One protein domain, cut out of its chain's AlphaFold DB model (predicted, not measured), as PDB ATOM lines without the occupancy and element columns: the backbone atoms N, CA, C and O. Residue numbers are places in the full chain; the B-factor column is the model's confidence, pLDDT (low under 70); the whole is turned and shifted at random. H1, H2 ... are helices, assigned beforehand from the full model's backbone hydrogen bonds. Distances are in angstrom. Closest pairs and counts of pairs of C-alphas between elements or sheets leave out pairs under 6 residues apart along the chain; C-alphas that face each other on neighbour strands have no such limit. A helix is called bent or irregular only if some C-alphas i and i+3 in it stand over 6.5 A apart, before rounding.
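This is residues 2 to 83 of the 207 residues of the protein "Protein-tyrosine sulfotransferase" of Paragonimus westermani (UniProt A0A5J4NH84). A loose rod: the long helix H3 and the shorter H1 run side by side in opposite directions, H2 stands across one end, and H4 packs on H1 at a steep angle. Two long stretches with no named element, residues 2 to 16 and 60 to 71, reach to the other end, where residues 8 to 9 pair with residues 66 to 67 in parallel. The printed part has 82 residues with four named helices, H1, H2, H3 and H4 along the chain, and no named strand; the class is all helix. It is loose, with a radius of gyration of the C-alphas of 14.9 A, and spans 48 by 22 by 18 A.

From Leu 2, a stretch with no named element runs to residue 16, and H1 follows with residues 17 to 25. H1 touches H3, residues 42 to 59, at a shallow tilt of 3 degrees, opposite ways. Their closest C-alphas are those of Thr 17 and Ile 53, 6.5 A apart, and H3 touches H1 with residues 49 to 53 alone. H2, residues 29 to 37, is close to H3 but not clearly touching, about perpendicular at 87 degrees; the closest C-alphas, of Lys 36 and Pro 42, are 7.7 A apart. H1 and H2 are apart. H4, residues 72 to 83, touches H1 with residues 73 to 77 alone, at a steep tilt of 55 degrees, the same way; the closest C-alphas, of Phe 18 and Thr 74, are 5.5 A apart. H3 and H4 are near each other, with 7 pairs of C-alphas within 10 A. H2 and H4 are apart. In H1, H2 and H3 every O i to N i+4 pair is within hydrogen-bond range; in H4 3 of 8 are, beside 6 of 9 O i to N i+3 pairs.

H1 begins at C-alpha 17, (-41.705, -5.626, 131.730), and measures 12.3 A from first to last C-alpha. H2 measures 12.4 A. H3, the longest helix with 18 residues, measures 25.9 A and begins at C-alpha 42, (-46.850, 10.133, 139.330). H4 measures 18.3 A and ends at C-alpha 83, (-42.224, 9.180, 127.604); it is irregular, with C-alphas 76 and 79 being 7.8 A apart.

The two C-alphas farthest apart are those of Ala 4 and Glu 37, 48.4 A. The printed part has no cut. The links H1 to H2 and H2 to H3 are tight, with 3 and 4 residues; the link H3 to H4 is long, with 12. The mean pLDDT of the printed part is 95.5, and no printed residue is under 70.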
ATOM      1  N   LEU A   2     -30.847  -7.727 114.886       93.31
ATOM      2  CA  LEU A   2     -30.133  -6.675 115.626       93.31
ATOM      3  C   LEU A   2     -28.943  -7.197 116.450       93.31
ATOM      4  O   LEU A   2     -27.868  -6.627 116.331       93.31
ATOM      5  N   ASP A   3     -29.088  -8.319 117.166       93.06
ATOM      6  CA  ASP A   3     -27.982  -8.953 117.920       93.06
ATOM      7  C   ASP A   3     -26.786  -9.397 117.057       93.06
ATOM      8  O   ASP A   3     -25.727  -9.707 117.588       93.06
ATOM      9  N   ALA A   4     -26.930  -9.466 115.727       93.81
ATOM     10  CA  ALA A   4     -25.804  -9.785 114.848       93.81
ATOM     11  C   ALA A   4     -24.874  -8.577 114.625       93.81
ATOM     12  O   ALA A   4     -23.784  -8.732 114.079       93.81
ATOM     13  N   HIS A   5     -25.303  -7.369 115.003       92.50
ATOM     14  CA  HIS A   5     -24.490  -6.165 114.897       92.50
ATOM     15  C   HIS A   5     -23.547  -6.065 116.109       92.50
ATOM     16  O   HIS A   5     -24.030  -6.103 117.239       92.50
ATOM     17  N   PRO A   6     -22.230  -5.839 115.927       93.81
ATOM     18  CA  PRO A   6     -21.239  -5.936 117.010       93.81
ATOM     19  C   PRO A   6     -21.438  -4.927 118.152       93.81
ATOM     20  O   PRO A   6     -20.905  -5.108 119.239       93.81
ATOM     21  N   LEU A   7     -22.193  -3.857 117.901       93.69
ATOM     22  CA  LEU A   7     -22.474  -2.801 118.878       93.69
ATOM     23  C   LEU A   7     -23.845  -2.932 119.564       93.69
ATOM     24  O   LEU A   7     -24.133  -2.142 120.458       93.69
ATOM     25  N   ILE A   8     -24.710  -3.858 119.133       94.31
ATOM     26  CA  ILE A   8     -26.105  -3.934 119.595       94.31
ATOM     27  C   ILE A   8     -26.350  -5.244 120.331       94.31
ATOM     28  O   ILE A   8     -26.051  -6.314 119.810       94.31
ATOM     29  N   ARG A   9     -26.994  -5.159 121.498       95.88
ATOM     30  CA  ARG A   9     -27.484  -6.324 122.240       95.88
ATOM     31  C   ARG A   9     -28.952  -6.148 122.619       95.88
ATOM     32  O   ARG A   9     -29.294  -5.279 123.416       95.88
ATOM     33  N   CYS A  10     -29.814  -6.999 122.074       94.25
ATOM     34  CA  CYS A  10     -31.212  -7.177 122.468       94.25
ATOM     35  C   CYS A  10     -31.350  -8.329 123.470       94.25
ATOM     36  O   CYS A  10     -31.795  -8.118 124.593       94.25
ATOM     37  N   GLY A  11     -30.943  -9.541 123.078       92.19
ATOM     38  CA  GLY A  11     -31.110 -10.745 123.893       92.19
ATOM     39  C   GLY A  11     -32.548 -11.289 123.970       92.19
ATOM     40  O   GLY A  11     -33.422 -11.018 123.130       92.19
ATOM     41  N   ALA A  12     -32.775 -12.133 124.980       94.25
ATOM     42  CA  ALA A  12     -34.045 -12.818 125.222       94.25
ATOM     43  C   ALA A  12     -35.182 -11.848 125.606       94.25
ATOM     44  O   ALA A  12     -34.989 -10.640 125.729       94.25
ATOM     45  N   GLU A  13     -36.412 -12.355 125.707       95.00
ATOM     46  CA  GLU A  13     -37.521 -11.557 126.248       95.00
ATOM     47  C   GLU A  13     -37.374 -11.419 127.774       95.00
ATOM     48  O   GLU A  13     -37.121 -12.428 128.428       95.00
ATOM     49  N   PRO A  14     -37.543 -10.217 128.354       93.75
ATOM     50  CA  PRO A  14     -37.418 -10.017 129.801       93.75
ATOM     51  C   PRO A  14     -38.541 -10.666 130.615       93.75
ATOM     52  O   PRO A  14     -38.334 -10.985 131.781       93.75
ATOM     53  N   LEU A  15     -39.735 -10.807 130.025       93.00
ATOM     54  CA  LEU A  15     -40.976 -11.346 130.614       93.00
ATOM     55  C   LEU A  15     -41.563 -10.555 131.801       93.00
ATOM     56  O   LEU A  15     -42.740 -10.703 132.103       93.00
ATOM     57  N   VAL A  16     -40.775  -9.704 132.459       96.31
ATOM     58  CA  VAL A  16     -41.186  -8.921 133.638       96.31
ATOM     59  C   VAL A  16     -41.694  -7.519 133.296       96.31
ATOM     60  O   VAL A  16     -42.353  -6.872 134.112       96.31
ATOM     61  N   THR A  17     -41.391  -7.015 132.096       96.81
ATOM     62  CA  THR A  17     -41.705  -5.626 131.730       96.81
ATOM     63  C   THR A  17     -43.201  -5.435 131.565       96.81
ATOM     64  O   THR A  17     -43.757  -4.443 132.036       96.81
ATOM     65  N   PHE A  18     -43.865  -6.383 130.904       95.94
ATOM     66  CA  PHE A  18     -45.303  -6.324 130.698       95.94
ATOM     67  C   PHE A  18     -46.084  -6.332 132.012       95.94
ATOM     68  O   PHE A  18     -47.019  -5.544 132.165       95.94
ATOM     69  N   ASP A  19     -45.677  -7.151 132.980       96.31
ATOM     70  CA  ASP A  19     -46.324  -7.207 134.291       96.31
ATOM     71  C   ASP A  19     -46.163  -5.891 135.054       96.31
ATOM     72  O   ASP A  19     -47.143  -5.350 135.578       96.31
ATOM     73  N   LEU A  20     -44.966  -5.299 135.035       97.75
ATOM     74  CA  LEU A  20     -44.742  -3.980 135.621       97.75
ATOM     75  C   LEU A  20     -45.612  -2.901 134.954       97.75
ATOM     76  O   LEU A  20     -46.263  -2.108 135.642       97.75
ATOM     77  N   LEU A  21     -45.668  -2.882 133.619       97.69
ATOM     78  CA  LEU A  21     -46.490  -1.934 132.864       97.69
ATOM     79  C   LEU A  21     -47.982  -2.109 133.179       97.69
ATOM     80  O   LEU A  21     -48.681  -1.117 133.401       97.69
ATOM     81  N   LYS A  22     -48.468  -3.348 133.285       96.44
ATOM     82  CA  LYS A  22     -49.833  -3.655 133.732       96.44
ATOM     83  C   LYS A  22     -50.113  -3.126 135.134       96.44
ATOM     84  O   LYS A  22     -51.151  -2.503 135.360       96.44
ATOM     85  N   ILE A  23     -49.199  -3.330 136.081       96.12
ATOM     86  CA  ILE A  23     -49.358  -2.826 137.451       96.12
ATOM     87  C   ILE A  23     -49.410  -1.294 137.448       96.12
ATOM     88  O   ILE A  23     -50.275  -0.716 138.107       96.12
ATOM     89  N   ARG A  24     -48.548  -0.628 136.672       95.56
ATOM     90  CA  ARG A  24     -48.526   0.838 136.550       95.56
ATOM     91  C   ARG A  24     -49.823   1.411 135.970       95.56
ATOM     92  O   ARG A  24     -50.276   2.457 136.441       95.56
ATOM     93  N   HIS A  25     -50.421   0.739 134.985       95.25
ATOM     94  CA  HIS A  25     -51.610   1.224 134.265       95.25
ATOM     95  C   HIS A  25     -52.942   0.738 134.850       95.25
ATOM     96  O   HIS A  25     -53.983   1.302 134.531       95.25
ATOM     97  N   SER A  26     -52.934  -0.262 135.735       95.44
ATOM     98  CA  SER A  26     -54.148  -0.745 136.415       95.44
ATOM     99  C   SER A  26     -54.589   0.133 137.593       95.44
ATOM    100  O   SER A  26     -55.650  -0.098 138.173       95.44
ATOM    101  N   LYS A  27     -53.791   1.139 137.981       94.75
ATOM    102  CA  LYS A  27     -54.093   1.990 139.138       94.75
ATOM    103  C   LYS A  27     -55.275   2.917 138.851       94.75
ATOM    104  O   LYS A  27     -55.203   3.770 137.966       94.75
ATOM    105  N   ASN A  28     -56.341   2.766 139.635       95.62
ATOM    106  CA  ASN A  28     -57.520   3.628 139.581       95.62
ATOM    107  C   ASN A  28     -57.264   4.991 140.254       95.62
ATOM    108  O   ASN A  28     -56.244   5.205 140.914       95.62
ATOM    109  N   ASP A  29     -58.200   5.925 140.101       95.94
ATOM    110  CA  ASP A  29     -58.021   7.295 140.598       95.94
ATOM    111  C   ASP A  29     -58.007   7.384 142.126       95.94
ATOM    112  O   ASP A  29     -57.327   8.238 142.690       95.94
ATOM    113  N   GLN A  30     -58.679   6.459 142.819       96.81
ATOM    114  CA  GLN A  30     -58.577   6.353 144.272       96.81
ATOM    115  C   GLN A  30     -57.148   6.015 144.708       96.81
ATOM    116  O   GLN A  30     -56.603   6.714 145.558       96.81
ATOM    117  N   TRP A  31     -56.525   4.998 144.104       96.19
ATOM    118  CA  TRP A  31     -55.141   4.630 144.398       96.19
ATOM    119  C   TRP A  31     -54.191   5.792 144.112       96.19
ATOM    120  O   TRP A  31     -53.338   6.092 144.940       96.19
ATOM    121  N   LYS A  32     -54.371   6.490 142.980       95.00
ATOM    122  CA  LYS A  32     -53.538   7.651 142.618       95.00
ATOM    123  C   LYS A  32     -53.638   8.775 143.652       95.00
ATOM    124  O   LYS A  32     -52.622   9.391 143.958       95.00
ATOM    125  N   ARG A  33     -54.834   9.041 144.197       96.69
ATOM    126  CA  ARG A  33     -55.019  10.040 145.267       96.69
ATOM    127  C   ARG A  33     -54.291   9.641 146.547       96.69
ATOM    128  O   ARG A  33     -53.493  10.428 147.035       96.69
ATOM    129  N   VAL A  34     -54.500   8.413 147.024       97.19
ATOM    130  CA  VAL A  34     -53.847   7.909 148.247       97.19
ATOM    131  C   VAL A  34     -52.324   7.883 148.092       97.19
ATOM    132  O   VAL A  34     -51.604   8.305 148.990       97.19
ATOM    133  N   ALA A  35     -51.818   7.447 146.935       96.44
ATOM    134  CA  ALA A  35     -50.390   7.479 146.630       96.44
ATOM    135  C   ALA A  35     -49.833   8.909 146.708       96.44
ATOM    136  O   ALA A  35     -48.805   9.133 147.343       96.44
ATOM    137  N   LYS A  36     -50.550   9.887 146.140       96.75
ATOM    138  CA  LYS A  36     -50.167  11.302 146.194       96.75
ATOM    139  C   LYS A  36     -50.174  11.857 147.623       96.75
ATOM    140  O   LYS A  36     -49.252  12.581 147.982       96.75
ATOM    141  N   GLU A  37     -51.170  11.508 148.437       96.81
ATOM    142  CA  GLU A  37     -51.233  11.876 149.863       96.81
ATOM    143  C   GLU A  37     -50.050  11.302 150.659       96.81
ATOM    144  O   GLU A  37     -49.534  11.960 151.557       96.81
ATOM    145  N   ALA A  38     -49.562  10.119 150.274       96.56
ATOM    146  CA  ALA A  38     -48.360   9.498 150.828       96.56
ATOM    147  C   ALA A  38     -47.039  10.028 150.225       96.56
ATOM    148  O   ALA A  38     -45.973   9.491 150.521       96.56
ATOM    149  N   GLY A  39     -47.079  11.049 149.361       94.62
ATOM    150  CA  GLY A  39     -45.895  11.623 148.708       94.62
ATOM    151  C   GLY A  39     -45.380  10.845 147.489       94.62
ATOM    152  O   GLY A  39     -44.352  11.208 146.918       94.62
ATOM    153  N   VAL A  40     -46.090   9.807 147.042       95.31
ATOM    154  CA  VAL A  40     -45.776   9.049 145.822       95.31
ATOM    155  C   VAL A  40     -46.486   9.700 144.635       95.31
ATOM    156  O   VAL A  40     -47.567   9.290 144.204       95.31
ATOM    157  N   TYR A  41     -45.873  10.764 144.121       94.69
ATOM    158  CA  TYR A  41     -46.350  11.470 142.933       94.69
ATOM    159  C   TYR A  41     -46.172  10.623 141.657       94.69
ATOM    160  O   TYR A  41     -45.313   9.733 141.632       94.69
ATOM    161  N   PRO A  42     -46.959  10.872 140.589       93.19
ATOM    162  CA  PRO A  42     -46.850  10.133 139.330       93.19
ATOM    163  C   PRO A  42     -45.416  10.036 138.798       93.19
ATOM    164  O   PRO A  42     -44.997   8.959 138.391       93.19
ATOM    165  N   GLU A  43     -44.643  11.115 138.903       95.31
ATOM    166  CA  GLU A  43     -43.259  11.206 138.435       95.31
ATOM    167  C   GLU A  43     -42.326  10.276 139.220       95.31
ATOM    168  O   GLU A  43     -41.448   9.644 138.641       95.31
ATOM    169  N   VAL A  44     -42.535  10.137 140.536       96.12
ATOM    170  CA  VAL A  44     -41.763   9.205 141.378       96.12
ATOM    171  C   VAL A  44     -42.005   7.769 140.921       96.12
ATOM    172  O   VAL A  44     -41.063   6.988 140.784       96.12
ATOM    173  N   TYR A  45     -43.264   7.424 140.639       95.12
ATOM    174  CA  TYR A  45     -43.606   6.091 140.159       95.12
ATOM    175  C   TYR A  45     -43.062   5.846 138.744       95.12
ATOM    176  O   TYR A  45     -42.522   4.778 138.464       95.12
ATOM    177  N   ASP A  46     -43.137   6.845 137.868       97.12
ATOM    178  CA  ASP A  46     -42.606   6.774 136.506       97.12
ATOM    179  C   ASP A  46     -41.083   6.578 136.510       97.12
ATOM    180  O   ASP A  46     -40.576   5.702 135.805       97.12
ATOM    181  N   HIS A  47     -40.352   7.293 137.374       96.94
ATOM    182  CA  HIS A  47     -38.916   7.088 137.575       96.94
ATOM    183  C   HIS A  47     -38.594   5.683 138.095       96.94
ATOM    184  O   HIS A  47     -37.663   5.053 137.596       96.94
ATOM    185  N   ALA A  48     -39.369   5.163 139.051       98.00
ATOM    186  CA  ALA A  48     -39.176   3.806 139.563       98.00
ATOM    187  C   ALA A  48     -39.421   2.743 138.478       98.00
ATOM    188  O   ALA A  48     -38.648   1.792 138.351       98.00
ATOM    189  N   VAL A  49     -40.456   2.927 137.650       98.19
ATOM    190  CA  VAL A  49     -40.735   2.046 136.507       98.19
ATOM    191  C   VAL A  49     -39.593   2.099 135.491       98.19
ATOM    192  O   VAL A  49     -39.117   1.050 135.059       98.19
ATOM    193  N   ALA A  50     -39.121   3.296 135.133       98.44
ATOM    194  CA  ALA A  50     -38.009   3.460 134.200       98.44
ATOM    195  C   ALA A  50     -36.718   2.811 134.726       98.44
ATOM    196  O   ALA A  50     -36.056   2.085 133.986       98.44
ATOM    197  N   ALA A  51     -36.397   3.018 136.008       98.38
ATOM    198  CA  ALA A  51     -35.219   2.445 136.653       98.38
ATOM    199  C   ALA A  51     -35.259   0.913 136.670       98.38
ATOM    200  O   ALA A  51     -34.264   0.274 136.332       98.38
ATOM    201  N   PHE A  52     -36.411   0.317 136.995       98.50
ATOM    202  CA  PHE A  52     -36.577  -1.136 136.955       98.50
ATOM    203  C   PHE A  52     -36.339  -1.690 135.546       98.50
ATOM    204  O   PHE A  52     -35.549  -2.614 135.369       98.50
ATOM    205  N   ILE A  53     -36.998  -1.110 134.535       98.19
ATOM    206  CA  ILE A  53     -36.883  -1.569 133.143       98.19
ATOM    207  C   ILE A  53     -35.437  -1.443 132.657       98.19
ATOM    208  O   ILE A  53     -34.905  -2.392 132.084       98.19
ATOM    209  N   LEU A  54     -34.791  -0.301 132.912       97.06
ATOM    210  CA  LEU A  54     -33.402  -0.072 132.523       97.06
ATOM    211  C   LEU A  54     -32.471  -1.088 133.183       97.06
ATOM    212  O   LEU A  54     -31.675  -1.712 132.488       97.06
ATOM    213  N   LYS A  55     -32.617  -1.313 134.492       97.81
ATOM    214  CA  LYS A  55     -31.760  -2.248 135.222       97.81
ATOM    215  C   LYS A  55     -31.905  -3.675 134.705       97.81
ATOM    216  O   LYS A  55     -30.913  -4.373 134.533       97.81
ATOM    217  N   VAL A  56     -33.132  -4.098 134.404       97.19
ATOM    218  CA  VAL A  56     -33.393  -5.398 133.777       97.19
ATOM    219  C   VAL A  56     -32.692  -5.485 132.417       97.19
ATOM    220  O   VAL A  56     -31.964  -6.445 132.176       97.19
ATOM    221  N   ILE A  57     -32.846  -4.474 131.551       96.31
ATOM    222  CA  ILE A  57     -32.179  -4.423 130.239       96.31
ATOM    223  C   ILE A  57     -30.656  -4.488 130.387       96.31
ATOM    224  O   ILE A  57     -30.022  -5.209 129.623       96.31
ATOM    225  N   GLU A  58     -30.057  -3.767 131.331       96.00
ATOM    226  CA  GLU A  58     -28.607  -3.754 131.561       96.00
ATOM    227  C   GLU A  58     -28.080  -5.127 131.993       96.00
ATOM    228  O   GLU A  58     -27.121  -5.618 131.400       96.00
ATOM    229  N   GLU A  59     -28.740  -5.771 132.956       96.00
ATOM    230  CA  GLU A  59     -28.215  -6.958 133.645       96.00
ATOM    231  C   GLU A  59     -28.547  -8.295 132.963       96.00
ATOM    232  O   GLU A  59     -27.923  -9.311 133.256       96.00
ATOM    233  N   MET A  60     -29.508  -8.338 132.035       93.50
ATOM    234  CA  MET A  60     -29.923  -9.602 131.393       93.50
ATOM    235  C   MET A  60     -28.936 -10.167 130.360       93.50
ATOM    236  O   MET A  60     -29.240 -11.155 129.689       93.50
ATOM    237  N   GLY A  61     -27.784  -9.530 130.154       93.06
ATOM    238  CA  GLY A  61     -26.827  -9.955 129.144       93.06
ATOM    239  C   GLY A  61     -25.514  -9.181 129.197       93.06
ATOM    240  O   GLY A  61     -25.351  -8.290 130.028       93.06
ATOM    241  N   PRO A  62     -24.570  -9.495 128.295       93.75
ATOM    242  CA  PRO A  62     -23.295  -8.798 128.237       93.75
ATOM    243  C   PRO A  62     -23.481  -7.302 127.916       93.75
ATOM    244  O   PRO A  62     -24.489  -6.915 127.300       93.75
ATOM    245  N   PRO A  63     -22.509  -6.461 128.313       93.75
ATOM    246  CA  PRO A  63     -22.518  -5.044 127.980       93.75
ATOM    247  C   PRO A  63     -22.385  -4.837 126.466       93.75
ATOM    248  O   PRO A  63     -21.686  -5.584 125.782       93.75
ATOM    249  N   ALA A  64     -23.037  -3.798 125.949       94.69
ATOM    250  CA  ALA A  64     -22.930  -3.353 124.560       94.69
ATOM    251  C   ALA A  64     -23.144  -1.835 124.481       94.69
ATOM    252  O   ALA A  64     -23.717  -1.241 125.395       94.69
ATOM    253  N   GLU A  65     -22.705  -1.211 123.388       93.50
ATOM    254  CA  GLU A  65     -22.870   0.234 123.175       93.50
ATOM    255  C   GLU A  65     -24.349   0.627 123.046       93.50
ATOM    256  O   GLU A  65     -24.777   1.645 123.588       93.50
ATOM    257  N   TYR A  66     -25.143  -0.209 122.373       93.38
ATOM    258  CA  TYR A  66     -26.579  -0.022 122.211       93.38
ATOM    259  C   TYR A  66     -27.332  -1.204 122.814       93.38
ATOM    260  O   TYR A  66     -27.259  -2.336 122.326       93.38
ATOM    261  N   LEU A  67     -28.097  -0.924 123.863       95.69
ATOM    262  CA  LEU A  67     -28.996  -1.895 124.471       95.69
ATOM    263  C   LEU A  67     -30.371  -1.833 123.811       95.69
ATOM    264  O   LEU A  67     -30.873  -0.769 123.451       95.69
ATOM    265  N   CYS A  68     -30.981  -2.997 123.660       94.56
ATOM    266  CA  CYS A  68     -32.273  -3.177 123.031       94.56
ATOM    267  C   CYS A  68     -33.190  -3.980 123.951       94.56
ATOM    268  O   CYS A  68     -32.753  -4.834 124.720       94.56
ATOM    269  N   HIS A  69     -34.483  -3.690 123.851       95.69
ATOM    270  CA  HIS A  69     -35.542  -4.367 124.580       95.69
ATOM    271  C   HIS A  69     -36.538  -4.922 123.570       95.69
ATOM    272  O   HIS A  69     -36.999  -4.202 122.683       95.69
ATOM    273  N   LYS A  70     -36.838  -6.218 123.676       95.56
ATOM    274  CA  LYS A  70     -37.807  -6.887 122.810       95.56
ATOM    275  C   LYS A  70     -38.706  -7.763 123.657       95.56
ATOM    276  O   LYS A  70     -38.250  -8.784 124.163       95.56
ATOM    277  N   GLU A  71     -39.967  -7.358 123.750       94.38
ATOM    278  CA  GLU A  71     -41.059  -8.065 124.418       94.38
ATOM    279  C   GLU A  71     -42.372  -7.691 123.696       94.38
ATOM    280  O   GLU A  71     -42.919  -6.620 123.940       94.38
ATOM    281  N   PRO A  72     -42.878  -8.496 122.741       91.62
ATOM    282  CA  PRO A  72     -43.957  -8.070 121.837       91.62
ATOM    283  C   PRO A  72     -45.217  -7.547 122.543       91.62
ATOM    284  O   PRO A  72     -45.863  -6.614 122.061       91.62
ATOM    285  N   VAL A  73     -45.538  -8.098 123.714       91.06
ATOM    286  CA  VAL A  73     -46.693  -7.703 124.534       91.06
ATOM    287  C   VAL A  73     -46.577  -6.295 125.134       91.06
ATOM    288  O   VAL A  73     -47.588  -5.741 125.562       91.06
ATOM    289  N   THR A  74     -45.393  -5.671 125.127       94.75
ATOM    290  CA  THR A  74     -45.202  -4.285 125.591       94.75
ATOM    291  C   THR A  74     -45.423  -3.249 124.493       94.75
ATOM    292  O   THR A  74     -45.494  -2.058 124.792       94.75
ATOM    293  N   THR A  75     -45.574  -3.668 123.233       92.38
ATOM    294  CA  THR A  75     -45.760  -2.764 122.082       92.38
ATOM    295  C   THR A  75     -46.936  -1.785 122.249       92.38
ATOM    296  O   THR A  75     -46.763  -0.603 121.950       92.38
ATOM    297  N   PRO A  76     -48.100  -2.184 122.807       91.56
ATOM    298  CA  PRO A  76     -49.195  -1.249 123.094       91.56
ATOM    299  C   PRO A  76     -48.861  -0.143 124.112       91.56
ATOM    300  O   PRO A  76     -49.654   0.771 124.290       91.56
ATOM    301  N   TYR A  77     -47.713  -0.219 124.793       96.06
ATOM    302  CA  TYR A  77     -47.230   0.801 125.726       96.06
ATOM    303  C   TYR A  77     -46.158   1.708 125.112       96.06
ATOM    304  O   TYR A  77     -45.506   2.449 125.846       96.06
ATOM    305  N   PHE A  78     -45.955   1.681 123.788       96.19
ATOM    306  CA  PHE A  78     -44.943   2.490 123.098       96.19
ATOM    307  C   PHE A  78     -44.996   3.964 123.484       96.19
ATOM    308  O   PHE A  78     -43.957   4.537 123.797       96.19
ATOM    309  N   LYS A  79     -46.188   4.566 123.552       96.31
ATOM    310  CA  LYS A  79     -46.328   5.972 123.950       96.31
ATOM    311  C   LYS A  79     -45.789   6.253 125.355       96.31
ATOM    312  O   LYS A  79     -45.074   7.232 125.558       96.31
ATOM    313  N   TYR A  80     -46.090   5.381 126.314       97.69
ATOM    314  CA  TYR A  80     -45.608   5.518 127.688       97.69
ATOM    315  C   TYR A  80     -44.109   5.210 127.803       97.69
ATOM    316  O   TYR A  80     -43.369   5.954 128.439       97.69
ATOM    317  N   LEU A  81     -43.619   4.172 127.122       98.06
ATOM    318  CA  LEU A  81     -42.188   3.862 127.068       98.06
ATOM    319  C   LEU A  81     -41.387   4.994 126.406       98.06
ATOM    320  O   LEU A  81     -40.288   5.311 126.850       98.06
ATOM    321  N   ALA A  82     -41.935   5.649 125.381       97.50
ATOM    322  CA  ALA A  82     -41.312   6.800 124.734       97.50
ATOM    323  C   ALA A  82     -41.267   8.036 125.641       97.50
ATOM    324  O   ALA A  82     -40.334   8.834 125.517       97.50
ATOM    325  N   PHE A  83     -42.242   8.180 126.542       97.50
ATOM    326  CA  PHE A  83     -42.224   9.180 127.604       97.50
ATOM    327  C   PHE A  83     -41.131   8.877 128.643       97.50
ATOM    328  O   PHE A  83     -40.326   9.755 128.937       97.50
TER     329      PHE A  83